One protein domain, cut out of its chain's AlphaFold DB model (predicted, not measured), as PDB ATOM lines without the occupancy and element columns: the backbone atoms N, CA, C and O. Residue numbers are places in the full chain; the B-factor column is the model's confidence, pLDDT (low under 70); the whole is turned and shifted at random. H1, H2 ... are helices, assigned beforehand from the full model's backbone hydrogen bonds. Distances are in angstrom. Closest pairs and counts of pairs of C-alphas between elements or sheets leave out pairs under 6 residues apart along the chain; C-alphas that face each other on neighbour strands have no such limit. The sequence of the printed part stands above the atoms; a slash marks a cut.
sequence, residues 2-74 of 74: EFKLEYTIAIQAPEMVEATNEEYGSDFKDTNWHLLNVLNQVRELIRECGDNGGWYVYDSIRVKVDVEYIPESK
ATOM      1  N   GLU A   2    -102.446  20.072 233.071       80.19
ATOM      2  CA  GLU A   2    -101.834  20.064 231.739       80.19
ATOM      3  C   GLU A   2    -100.324  19.897 231.898       80.19
ATOM      4  O   GLU A   2     -99.702  20.627 232.666       80.19
ATOM      5  N   PHE A   3     -99.763  18.927 231.182       82.69
ATOM      6  CA  PHE A   3     -98.331  18.662 231.120       82.69
ATOM      7  C   PHE A   3     -97.870  18.930 229.692       82.69
ATOM      8  O   PHE A   3     -98.539  18.514 228.744       82.69
ATOM      9  N   LYS A   4     -96.745  19.626 229.532       84.31
ATOM     10  CA  LYS A   4     -96.168  19.939 228.222       84.31
ATOM     11  C   LYS A   4     -94.771  19.354 228.131       84.31
ATOM     12  O   LYS A   4     -93.980  19.515 229.056       84.31
ATOM     13  N   LEU A   5     -94.493  18.695 227.012       85.19
ATOM     14  CA  LEU A   5     -93.171  18.201 226.663       85.19
ATOM     15  C   LEU A   5     -92.750  18.846 225.348       85.19
ATOM     16  O   LEU A   5     -93.406  18.650 224.329       85.19
ATOM     17  N   GLU A   6     -91.653  19.590 225.386       87.44
ATOM     18  CA  GLU A   6     -91.001  20.150 224.207       87.44
ATOM     19  C   GLU A   6     -89.603  19.546 224.124       87.44
ATOM     20  O   GLU A   6     -88.834  19.600 225.085       87.44
ATOM     21  N   TYR A   7     -89.291  18.909 222.998       86.81
ATOM     22  CA  TYR A   7     -88.016  18.228 222.803       86.81
ATOM     23  C   TYR A   7     -87.576  18.347 221.346       86.81
ATOM     24  O   TYR A   7     -88.357  18.080 220.433       86.81
ATOM     25  N   THR A   8     -86.316  18.715 221.126       87.94
ATOM     26  CA  THR A   8     -85.712  18.769 219.791       87.94
ATOM     27  C   THR A   8     -84.883  17.513 219.567       87.94
ATOM     28  O   THR A   8     -83.987  17.199 220.351       87.94
ATOM     29  N   ILE A   9     -85.187  16.785 218.495       89.25
ATOM     30  CA  ILE A   9     -84.454  15.582 218.101       89.25
ATOM     31  C   ILE A   9     -83.530  15.936 216.940       89.25
ATOM     32  O   ILE A   9     -83.981  16.481 215.935       89.25
ATOM     33  N   ALA A  10     -82.248  15.601 217.071       88.94
ATOM     34  CA  ALA A  10     -81.317  15.687 215.956       88.94
ATOM     35  C   ALA A  10     -81.654  14.611 214.912       88.94
ATOM     36  O   ALA A  10     -81.855  13.445 215.256       88.94
ATOM     37  N   ILE A  11     -81.701  14.998 213.635       89.12
ATOM     38  CA  ILE A  11     -81.910  14.068 212.522       89.12
ATOM     39  C   ILE A  11     -80.545  13.523 212.114       89.12
ATOM     40  O   ILE A  11     -79.802  14.150 211.363       89.12
ATOM     41  N   GLN A  12     -80.204  12.361 212.657       91.81
ATOM     42  CA  GLN A  12     -78.919  11.705 212.451       91.81
ATOM     43  C   GLN A  12     -79.124  10.224 212.128       91.81
ATOM     44  O   GLN A  12     -79.819   9.510 212.862       91.81
ATOM     45  N   ALA A  13     -78.537   9.778 211.015       93.00
ATOM     46  CA  ALA A  13     -78.528   8.374 210.621       93.00
ATOM     47  C   ALA A  13     -77.492   7.595 211.456       93.00
ATOM     48  O   ALA A  13     -76.415   8.146 211.711       93.00
ATOM     49  N   PRO A  14     -77.779   6.344 211.871       94.62
ATOM     50  CA  PRO A  14     -76.881   5.556 212.718       94.62
ATOM     51  C   PRO A  14     -75.449   5.465 212.183       94.62
ATOM     52  O   PRO A  14     -74.500   5.698 212.924       94.62
ATOM     53  N   GLU A  15     -75.294   5.224 210.883       95.38
ATOM     54  CA  GLU A  15     -73.997   5.091 210.219       95.38
ATOM     55  C   GLU A  15     -73.169   6.386 210.241       95.38
ATOM     56  O   GLU A  15     -71.947   6.340 210.372       95.38
ATOM     57  N   MET A  16     -73.816   7.556 210.164       94.38
ATOM     58  CA  MET A  16     -73.114   8.842 210.259       94.38
ATOM     59  C   MET A  16     -72.662   9.117 211.692       94.38
ATOM     60  O   MET A  16     -71.583   9.667 211.904       94.38
ATOM     61  N   VAL A  17     -73.481   8.729 212.671       95.62
ATOM     62  CA  VAL A  17     -73.157   8.861 214.095       95.62
ATOM     63  C   VAL A  17     -71.988   7.960 214.466       95.62
ATOM     64  O   VAL A  17     -71.063   8.431 215.117       95.62
ATOM     65  N   GLU A  18     -72.004   6.702 214.023       95.38
ATOM     66  CA  GLU A  18     -70.918   5.746 214.252       95.38
ATOM     67  C   GLU A  18     -69.595   6.274 213.687       95.38
ATOM     68  O   GLU A  18     -68.645   6.452 214.447       95.38
ATOM     69  N   ALA A  19     -69.567   6.655 212.405       95.62
ATOM     70  CA  ALA A  19     -68.369   7.206 211.774       95.62
ATOM     71  C   ALA A  19     -67.858   8.477 212.479       95.62
ATOM     72  O   ALA A  19     -66.661   8.614 212.723       95.62
ATOM     73  N   THR A  20     -68.759   9.390 212.858       95.19
ATOM     74  CA  THR A  20     -68.389  10.626 213.571       95.19
ATOM     75  C   THR A  20     -67.826  10.318 214.961       95.19
ATOM     76  O   THR A  20     -66.818  10.891 215.368       95.19
ATOM     77  N   ASN A  21     -68.449   9.397 215.697       96.94
ATOM     78  CA  ASN A  21     -67.981   8.994 217.019       96.94
ATOM     79  C   ASN A  21     -66.614   8.307 216.960       96.94
ATOM     80  O   ASN A  21     -65.772   8.584 217.813       96.94
ATOM     81  N   GLU A  22     -66.363   7.480 215.945       96.44
ATOM     82  CA  GLU A  22     -65.051   6.872 215.710       96.44
ATOM     83  C   GLU A  22     -63.981   7.910 215.339       96.44
ATOM     84  O   GLU A  22     -62.882   7.881 215.895       96.44
ATOM     85  N   GLU A  23     -64.291   8.839 214.430       97.38
ATOM     86  CA  GLU A  23     -63.335   9.839 213.935       97.38
ATOM     87  C   GLU A  23     -62.965  10.875 215.004       97.38
ATOM     88  O   GLU A  23     -61.795  11.232 215.157       97.38
ATOM     89  N   TYR A  24     -63.954  11.349 215.762       96.69
ATOM     90  CA  TYR A  24     -63.792  12.477 216.681       96.69
ATOM     91  C   TYR A  24     -63.775  12.074 218.162       96.69
ATOM     92  O   TYR A  24     -63.595  12.937 219.022       96.69
ATOM     93  N   GLY A  25     -63.960  10.789 218.488       94.88
ATOM     94  CA  GLY A  25     -64.082  10.322 219.873       94.88
ATOM     95  C   GLY A  25     -65.309  10.896 220.591       94.88
ATOM     96  O   GLY A  25     -65.274  11.103 221.805       94.88
ATOM     97  N   SER A  26     -66.363  11.223 219.840       94.19
ATOM     98  CA  SER A  26     -67.614  11.769 220.368       94.19
ATOM     99  C   SER A  26     -68.579  10.672 220.832       94.19
ATOM    100  O   SER A  26     -68.345   9.485 220.625       94.19
ATOM    101  N   ASP A  27     -69.681  11.079 221.467       94.44
ATOM    102  CA  ASP A  27     -70.763  10.181 221.899       94.44
ATOM    103  C   ASP A  27     -72.135  10.675 221.410       94.44
ATOM    104  O   ASP A  27     -73.110  10.762 222.163       94.44
ATOM    105  N   PHE A  28     -72.208  11.061 220.134       94.44
ATOM    106  CA  PHE A  28     -73.477  11.395 219.496       94.44
ATOM    107  C   PHE A  28     -74.414  10.188 219.495       94.44
ATOM    108  O   PHE A  28     -73.977   9.034 219.506       94.44
ATOM    109  N   LYS A  29     -75.717  10.467 219.489       95.44
ATOM    110  CA  LYS A  29     -76.778   9.462 219.507       95.44
ATOM    111  C   LYS A  29     -77.619   9.619 218.256       95.44
ATOM    112  O   LYS A  29     -77.955  10.732 217.871       95.44
ATOM    113  N   ASP A  30     -77.974   8.506 217.631       95.62
ATOM    114  CA  ASP A  30     -78.822   8.543 216.451       95.62
ATOM    115  C   ASP A  30     -80.274   8.908 216.795       95.62
ATOM    116  O   ASP A  30     -80.714   8.917 217.953       95.62
ATOM    117  N   THR A  31     -81.046   9.189 215.748       94.88
ATOM    118  CA  THR A  31     -82.449   9.603 215.865       94.88
ATOM    119  C   THR A  31     -83.294   8.603 216.668       94.88
ATOM    120  O   THR A  31     -84.150   9.019 217.452       94.88
ATOM    121  N   ASN A  32     -83.068   7.290 216.533       94.44
ATOM    122  CA  ASN A  32     -83.867   6.278 217.234       94.44
ATOM    123  C   ASN A  32     -83.620   6.308 218.739       94.44
ATOM    124  O   ASN A  32     -84.565   6.169 219.518       94.44
ATOM    125  N   TRP A  33     -82.374   6.529 219.158       95.25
ATOM    126  CA  TRP A  33     -82.052   6.694 220.571       95.25
ATOM    127  C   TRP A  33     -82.820   7.879 221.175       95.25
ATOM    128  O   TRP A  33     -83.454   7.750 222.226       95.25
ATOM    129  N   HIS A  34     -82.840   9.016 220.475       94.38
ATOM    130  CA  HIS A  34     -83.590  10.194 220.908       94.38
ATOM    131  C   HIS A  34     -85.105   9.947 220.949       94.38
ATOM    132  O   HIS A  34     -85.758  10.348 221.914       94.38
ATOM    133  N   LEU A  35     -85.666   9.242 219.962       92.19
ATOM    134  CA  LEU A  35     -87.087   8.871 219.941       92.19
ATOM    135  C   LEU A  35     -87.470   7.991 221.137       92.19
ATOM    136  O   LEU A  35     -88.478   8.250 221.795       92.19
ATOM    137  N   LEU A  36     -86.654   6.982 221.462       94.44
ATOM    138  CA  LEU A  36     -86.872   6.133 222.637       94.44
ATOM    139  C   LEU A  36     -86.858   6.952 223.933       94.44
ATOM    140  O   LEU A  36     -87.686   6.724 224.819       94.44
ATOM    141  N   ASN A  37     -85.963   7.936 224.035       93.19
ATOM    142  CA  ASN A  37     -85.914   8.830 225.187       93.19
ATOM    143  C   ASN A  37     -87.197   9.671 225.321       93.19
ATOM    144  O   ASN A  37     -87.761   9.758 226.411       93.19
ATOM    145  N   VAL A  38     -87.707  10.230 224.218       92.94
ATOM    146  CA  VAL A  38     -88.966  10.997 224.221       92.94
ATOM    147  C   VAL A  38     -90.153  10.122 224.624       92.94
ATOM    148  O   VAL A  38     -90.959  10.532 225.457       92.94
ATOM    149  N   LEU A  39     -90.245   8.891 224.111       92.88
ATOM    150  CA  LEU A  39     -91.312   7.958 224.493       92.88
ATOM    151  C   LEU A  39     -91.297   7.641 225.994       92.88
ATOM    152  O   LEU A  39     -92.358   7.580 226.621       92.88
ATOM    153  N   ASN A  40     -90.110   7.487 226.585       94.69
ATOM    154  CA  ASN A  40     -89.980   7.296 228.029       94.69
ATOM    155  C   ASN A  40     -90.466   8.524 228.811       94.69
ATOM    156  O   ASN A  40     -91.188   8.368 229.791       94.69
ATOM    157  N   GLN A  41     -90.143   9.739 228.362       93.06
ATOM    158  CA  GLN A  41     -90.618  10.965 229.014       93.06
ATOM    159  C   GLN A  41     -92.142  11.113 228.922       93.06
ATOM    160  O   GLN A  41     -92.791  11.412 229.922       93.06
ATOM    161  N   VAL A  42     -92.736  10.822 227.759       93.69
ATOM    162  CA  VAL A  42     -94.199  10.801 227.594       93.69
ATOM    163  C   VAL A  42     -94.843   9.796 228.552       93.69
ATOM    164  O   VAL A  42     -95.845  10.111 229.193       93.69
ATOM    165  N   ARG A  43     -94.262   8.599 228.695       94.31
ATOM    166  CA  ARG A  43     -94.749   7.585 229.638       94.31
ATOM    167  C   ARG A  43     -94.744   8.098 231.079       94.31
ATOM    168  O   ARG A  43     -95.734   7.893 231.779       94.31
ATOM    169  N   GLU A  44     -93.663   8.730 231.526       95.19
ATOM    170  CA  GLU A  44     -93.583   9.245 232.898       95.19
ATOM    171  C   GLU A  44     -94.594  10.375 233.139       95.19
ATOM    172  O   GLU A  44     -95.282  10.354 234.156       95.19
ATOM    173  N   LEU A  45     -94.811  11.266 232.165       94.00
ATOM    174  CA  LEU A  45     -95.855  12.298 232.253       94.00
ATOM    175  C   LEU A  45     -97.271  11.710 232.354       94.00
ATOM    176  O   LEU A  45     -98.104  12.215 233.106       94.00
ATOM    177  N   ILE A  46     -97.563  10.626 231.627       93.06
ATOM    178  CA  ILE A  46     -98.849   9.920 231.744       93.06
ATOM    179  C   ILE A  46     -99.028   9.372 233.164       93.06
ATOM    180  O   ILE A  46    -100.113   9.486 233.732       93.06
ATOM    181  N   ARG A  47     -97.975   8.787 233.747       94.38
ATOM    182  CA  ARG A  47     -98.029   8.265 235.120       94.38
ATOM    183  C   ARG A  47     -98.261   9.380 236.125       94.38
ATOM    184  O   ARG A  47     -99.174   9.263 236.932       94.38
ATOM    185  N   GLU A  48     -97.512  10.471 236.016       94.38
ATOM    186  CA  GLU A  48     -97.671  11.638 236.882       94.38
ATOM    187  C   GLU A  48     -99.078  12.249 236.770       94.38
ATOM    188  O   GLU A  48     -99.676  12.632 237.776       94.38
ATOM    189  N   CYS A  49     -99.658  12.287 235.567       93.50
ATOM    190  CA  CYS A  49    -101.043  12.710 235.374       93.50
ATOM    191  C   CYS A  49    -102.036  11.786 236.092       93.50
ATOM    192  O   CYS A  49    -102.967  12.278 236.732       93.50
ATOM    193  N   GLY A  50    -101.854  10.468 235.991       92.69
ATOM    194  CA  GLY A  50    -102.706   9.491 236.670       92.69
ATOM    195  C   GLY A  50    -102.574   9.552 238.193       92.69
ATOM    196  O   GLY A  50    -103.582   9.569 238.895       92.69
ATOM    197  N   ASP A  51    -101.347   9.676 238.701       93.69
ATOM    198  CA  ASP A  51    -101.059   9.773 240.134       93.69
ATOM    199  C   ASP A  51    -101.653  11.050 240.751       93.69
ATOM    200  O   ASP A  51    -102.212  11.004 241.846       93.69
ATOM    201  N   ASN A  52    -101.607  12.176 240.032       91.12
ATOM    202  CA  ASN A  52    -102.198  13.435 240.487       91.12
ATOM    203  C   ASN A  52    -103.727  13.497 240.337       91.12
ATOM    204  O   ASN A  52    -104.400  14.148 241.135       91.12
ATOM    205  N   GLY A  53    -104.277  12.881 239.289       88.19
ATOM    206  CA  GLY A  53    -105.717  12.854 239.031       88.19
ATOM    207  C   GLY A  53    -106.470  11.827 239.877       88.19
ATOM    208  O   GLY A  53    -107.666  11.990 240.096       88.19
ATOM    209  N   GLY A  54    -105.769  10.803 240.369       87.44
ATOM    210  CA  GLY A  54    -106.371   9.595 240.916       87.44
ATOM    211  C   GLY A  54    -106.724   8.614 239.794       87.44
ATOM    212  O   GLY A  54    -107.336   8.968 238.789       87.44
ATOM    213  N   TRP A  55    -106.326   7.352 239.947       90.06
ATOM    214  CA  TRP A  55    -106.596   6.304 238.960       90.06
ATOM    215  C   TRP A  55    -108.062   5.844 239.033       90.06
ATOM    216  O   TRP A  55    -108.386   4.886 239.738       90.06
ATOM    217  N   TYR A  56    -108.959   6.518 238.309       91.94
ATOM    218  CA  TYR A  56    -110.384   6.177 238.236       91.94
ATOM    219  C   TYR A  56    -110.732   5.409 236.952       91.94
ATOM    220  O   TYR A  56    -110.296   5.756 235.861       91.94
ATOM    221  N   VAL A  57    -111.573   4.373 237.071       87.06
ATOM    222  CA  VAL A  57    -111.900   3.412 235.990       87.06
ATOM    223  C   VAL A  57    -112.515   4.057 234.739       87.06
ATOM    224  O   VAL A  57    -112.384   3.509 233.646       87.06
ATOM    225  N   TYR A  58    -113.187   5.200 234.883       92.44
ATOM    226  CA  TYR A  58    -113.859   5.895 233.778       92.44
ATOM    227  C   TYR A  58    -113.119   7.140 233.288       92.44
ATOM    228  O   TYR A  58    -113.538   7.747 232.300       92.44
ATOM    229  N   ASP A  59    -112.024   7.506 233.949       91.00
ATOM    230  CA  ASP A  59    -111.220   8.647 233.546       91.00
ATOM    231  C   ASP A  59    -110.259   8.236 232.430       91.00
ATOM    232  O   ASP A  59    -109.864   7.078 232.292       91.00
ATOM    233  N   SER A  60    -109.893   9.202 231.590       91.25
ATOM    234  CA  SER A  60    -108.966   8.968 230.486       91.25
ATOM    235  C   SER A  60    -107.909  10.054 230.425       91.25
ATOM    236  O   SER A  60    -108.180  11.233 230.658       91.25
ATOM    237  N   ILE A  61    -106.695   9.644 230.073       91.88
ATOM    238  CA  ILE A  61    -105.583  10.545 229.795       91.88
ATOM    239  C   ILE A  61    -105.511  10.707 228.279       91.88
ATOM    240  O   ILE A  61    -105.374   9.730 227.542       91.88
ATOM    241  N   ARG A  62    -105.624  11.948 227.803       92.44
ATOM    242  CA  ARG A  62    -105.466  12.279 226.383       92.44
ATOM    243  C   ARG A  62    -104.036  12.729 226.124       92.44
ATOM    244  O   ARG A  62    -103.574  13.683 226.737       92.44
ATOM    245  N   VAL A  63    -103.387  12.097 225.150       90.19
ATOM    246  CA  VAL A  63    -102.060  12.481 224.654       90.19
ATOM    247  C   VAL A  63    -102.204  12.991 223.222       90.19
ATOM    248  O   VAL A  63    -102.852  12.342 222.400       90.19
ATOM    249  N   LYS A  64    -101.623  14.156 222.925       90.62
ATOM    250  CA  LYS A  64    -101.531  14.730 221.577       90.62
ATOM    251  C   LYS A  64    -100.057  14.944 221.257       90.62
ATOM    252  O   LYS A  64     -99.339  15.489 222.087       90.62
ATOM    253  N   VAL A  65     -99.629  14.500 220.082       87.56
ATOM    254  CA  VAL A  65     -98.252  14.651 219.601       87.56
ATOM    255  C   VAL A  65     -98.306  15.419 218.290       87.56
ATOM    256  O   VAL A  65     -99.012  15.006 217.372       87.56
ATOM    257  N   ASP A  66     -97.570  16.520 218.224       89.44
ATOM    258  CA  ASP A  66     -97.360  17.308 217.015       89.44
ATOM    259  C   ASP A  66     -95.871  17.179 216.636       89.44
ATOM    260  O   ASP A  66     -95.003  17.272 217.503       89.44
ATOM    261  N   VAL A  67     -95.573  16.896 215.363       88.44
ATOM    262  CA  VAL A  67     -94.202  16.698 214.858       88.44
ATOM    263  C   VAL A  67     -93.918  17.739 213.787       88.44
ATOM    264  O   VAL A  67     -94.678  17.863 212.827       88.44
ATOM    265  N   GLU A  68     -92.807  18.455 213.934       92.50
ATOM    266  CA  GLU A  68     -92.369  19.506 213.019       92.50
ATOM    267  C   GLU A  68     -90.947  19.220 212.522       92.50
ATOM    268  O   GLU A  68     -90.069  18.837 213.296       92.50
ATOM    269  N   TYR A  69     -90.718  19.396 211.219       89.94
ATOM    270  CA  TYR A  69     -89.379  19.348 210.636       89.94
ATOM    271  C   TYR A  69     -88.763  20.746 210.666       89.94
ATOM    272  O   TYR A  69     -89.244  21.648 209.979       89.94
ATOM    273  N   ILE A  70     -87.684  20.906 211.431       88.44
ATOM    274  CA  ILE A  70     -86.927  22.155 211.528       88.44
ATOM    275  C   ILE A  70     -85.651  21.986 210.691       88.44
ATOM    276  O   ILE A  70     -84.727  21.308 211.144       88.44
ATOM    277  N   PRO A  71     -85.580  22.535 209.463       86.25
ATOM    278  CA  PRO A  71     -84.352  22.477 208.681       86.25
ATOM    279  C   PRO A  71     -83.251  23.285 209.374       86.25
ATOM    280  O   PRO A  71     -83.527  24.334 209.963       86.25
ATOM    281  N   GLU A  72     -81.997  22.849 209.252       79.94
ATOM    282  CA  GLU A  72     -80.872  23.714 209.606       79.94
ATOM    283  C   GLU A  72     -80.961  25.011 208.791       79.94
ATOM    284  O   GLU A  72     -81.149  24.995 207.569       79.94
ATOM    285  N   SER A  73     -80.846  26.145 209.482       67.81
ATOM    286  CA  SER A  73     -80.637  27.422 208.807       67.81
ATOM    287  C   SER A  73     -79.281  27.345 208.110       67.81
ATOM    288  O   SER A  73     -78.266  27.165 208.779       67.81
ATOM    289  N   LYS A  74     -79.276  27.430 206.778       50.56
ATOM    290  CA  LYS A  74     -78.042  27.649 206.018       50.56
ATOM    291  C   LYS A  74     -77.543  29.074 206.203       50.56
ATOM    292  O   LYS A  74     -78.402  29.983 206.253       50.56
TER     293      LYS A  74
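This is residues 2 to 74 of the 74 residues of an uncharacterized protein of Brevibacillus brevis X23 (UniProt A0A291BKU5). What would one see first? One long helix, H2, makes the backbone of the shape, with the shorter helix H1 set off beyond its first end at a corner to it, and two long stretches with no named element, residues 2 to 13 and 54 to 74, run back along the length of H2, the second sloping away from it toward its last residues. What is it made of? The printed part has 73 residues, with two named helices in the order H1, H2 and no named strand; the class is all helix, with under half of the residues, 34 of 73, in named elements. How large is it? It is only just extended, close to loose, with a radius of gyration of the C-alphas of 17.1 A and spans of 53 by 26 by 14 A.

How do the two helices stand to each other? H2, residues 31 to 53, and H1, residues 14 to 24, are close but not clearly touching, with 1 pair of C-alphas within 8 A. Their closest C-alphas, those of Thr 31 and Pro 14, are 7.6 A apart, while their centres are 28.0 A apart. At what angle? Their lines are about perpendicular at 71 degrees, only just past a steep tilt. What do the backbones show? In H1 and H2 every O i to N i+4 pair is within hydrogen-bond range.

Where is H2? It measures 33.0 A from C-alpha 31 at (-82.449, 9.603, 215.865) to C-alpha 53 at (-105.717, 12.854, 239.031). Where is H1? It measures 15.3 A and begins with C-alpha 14 at (-76.881, 5.556, 212.718).

What is the greatest reach? The two C-alphas farthest apart, those of Glu 23 and Tyr 58, are 54.4 A apart. Is anything missing or long between the helices? The printed part has no cut, and the link from H1 to H2, 6 residues, is short. Where is confidence low? Residues 73 to 74 are under 70, and the mean pLDDT of the printed part is 90.9.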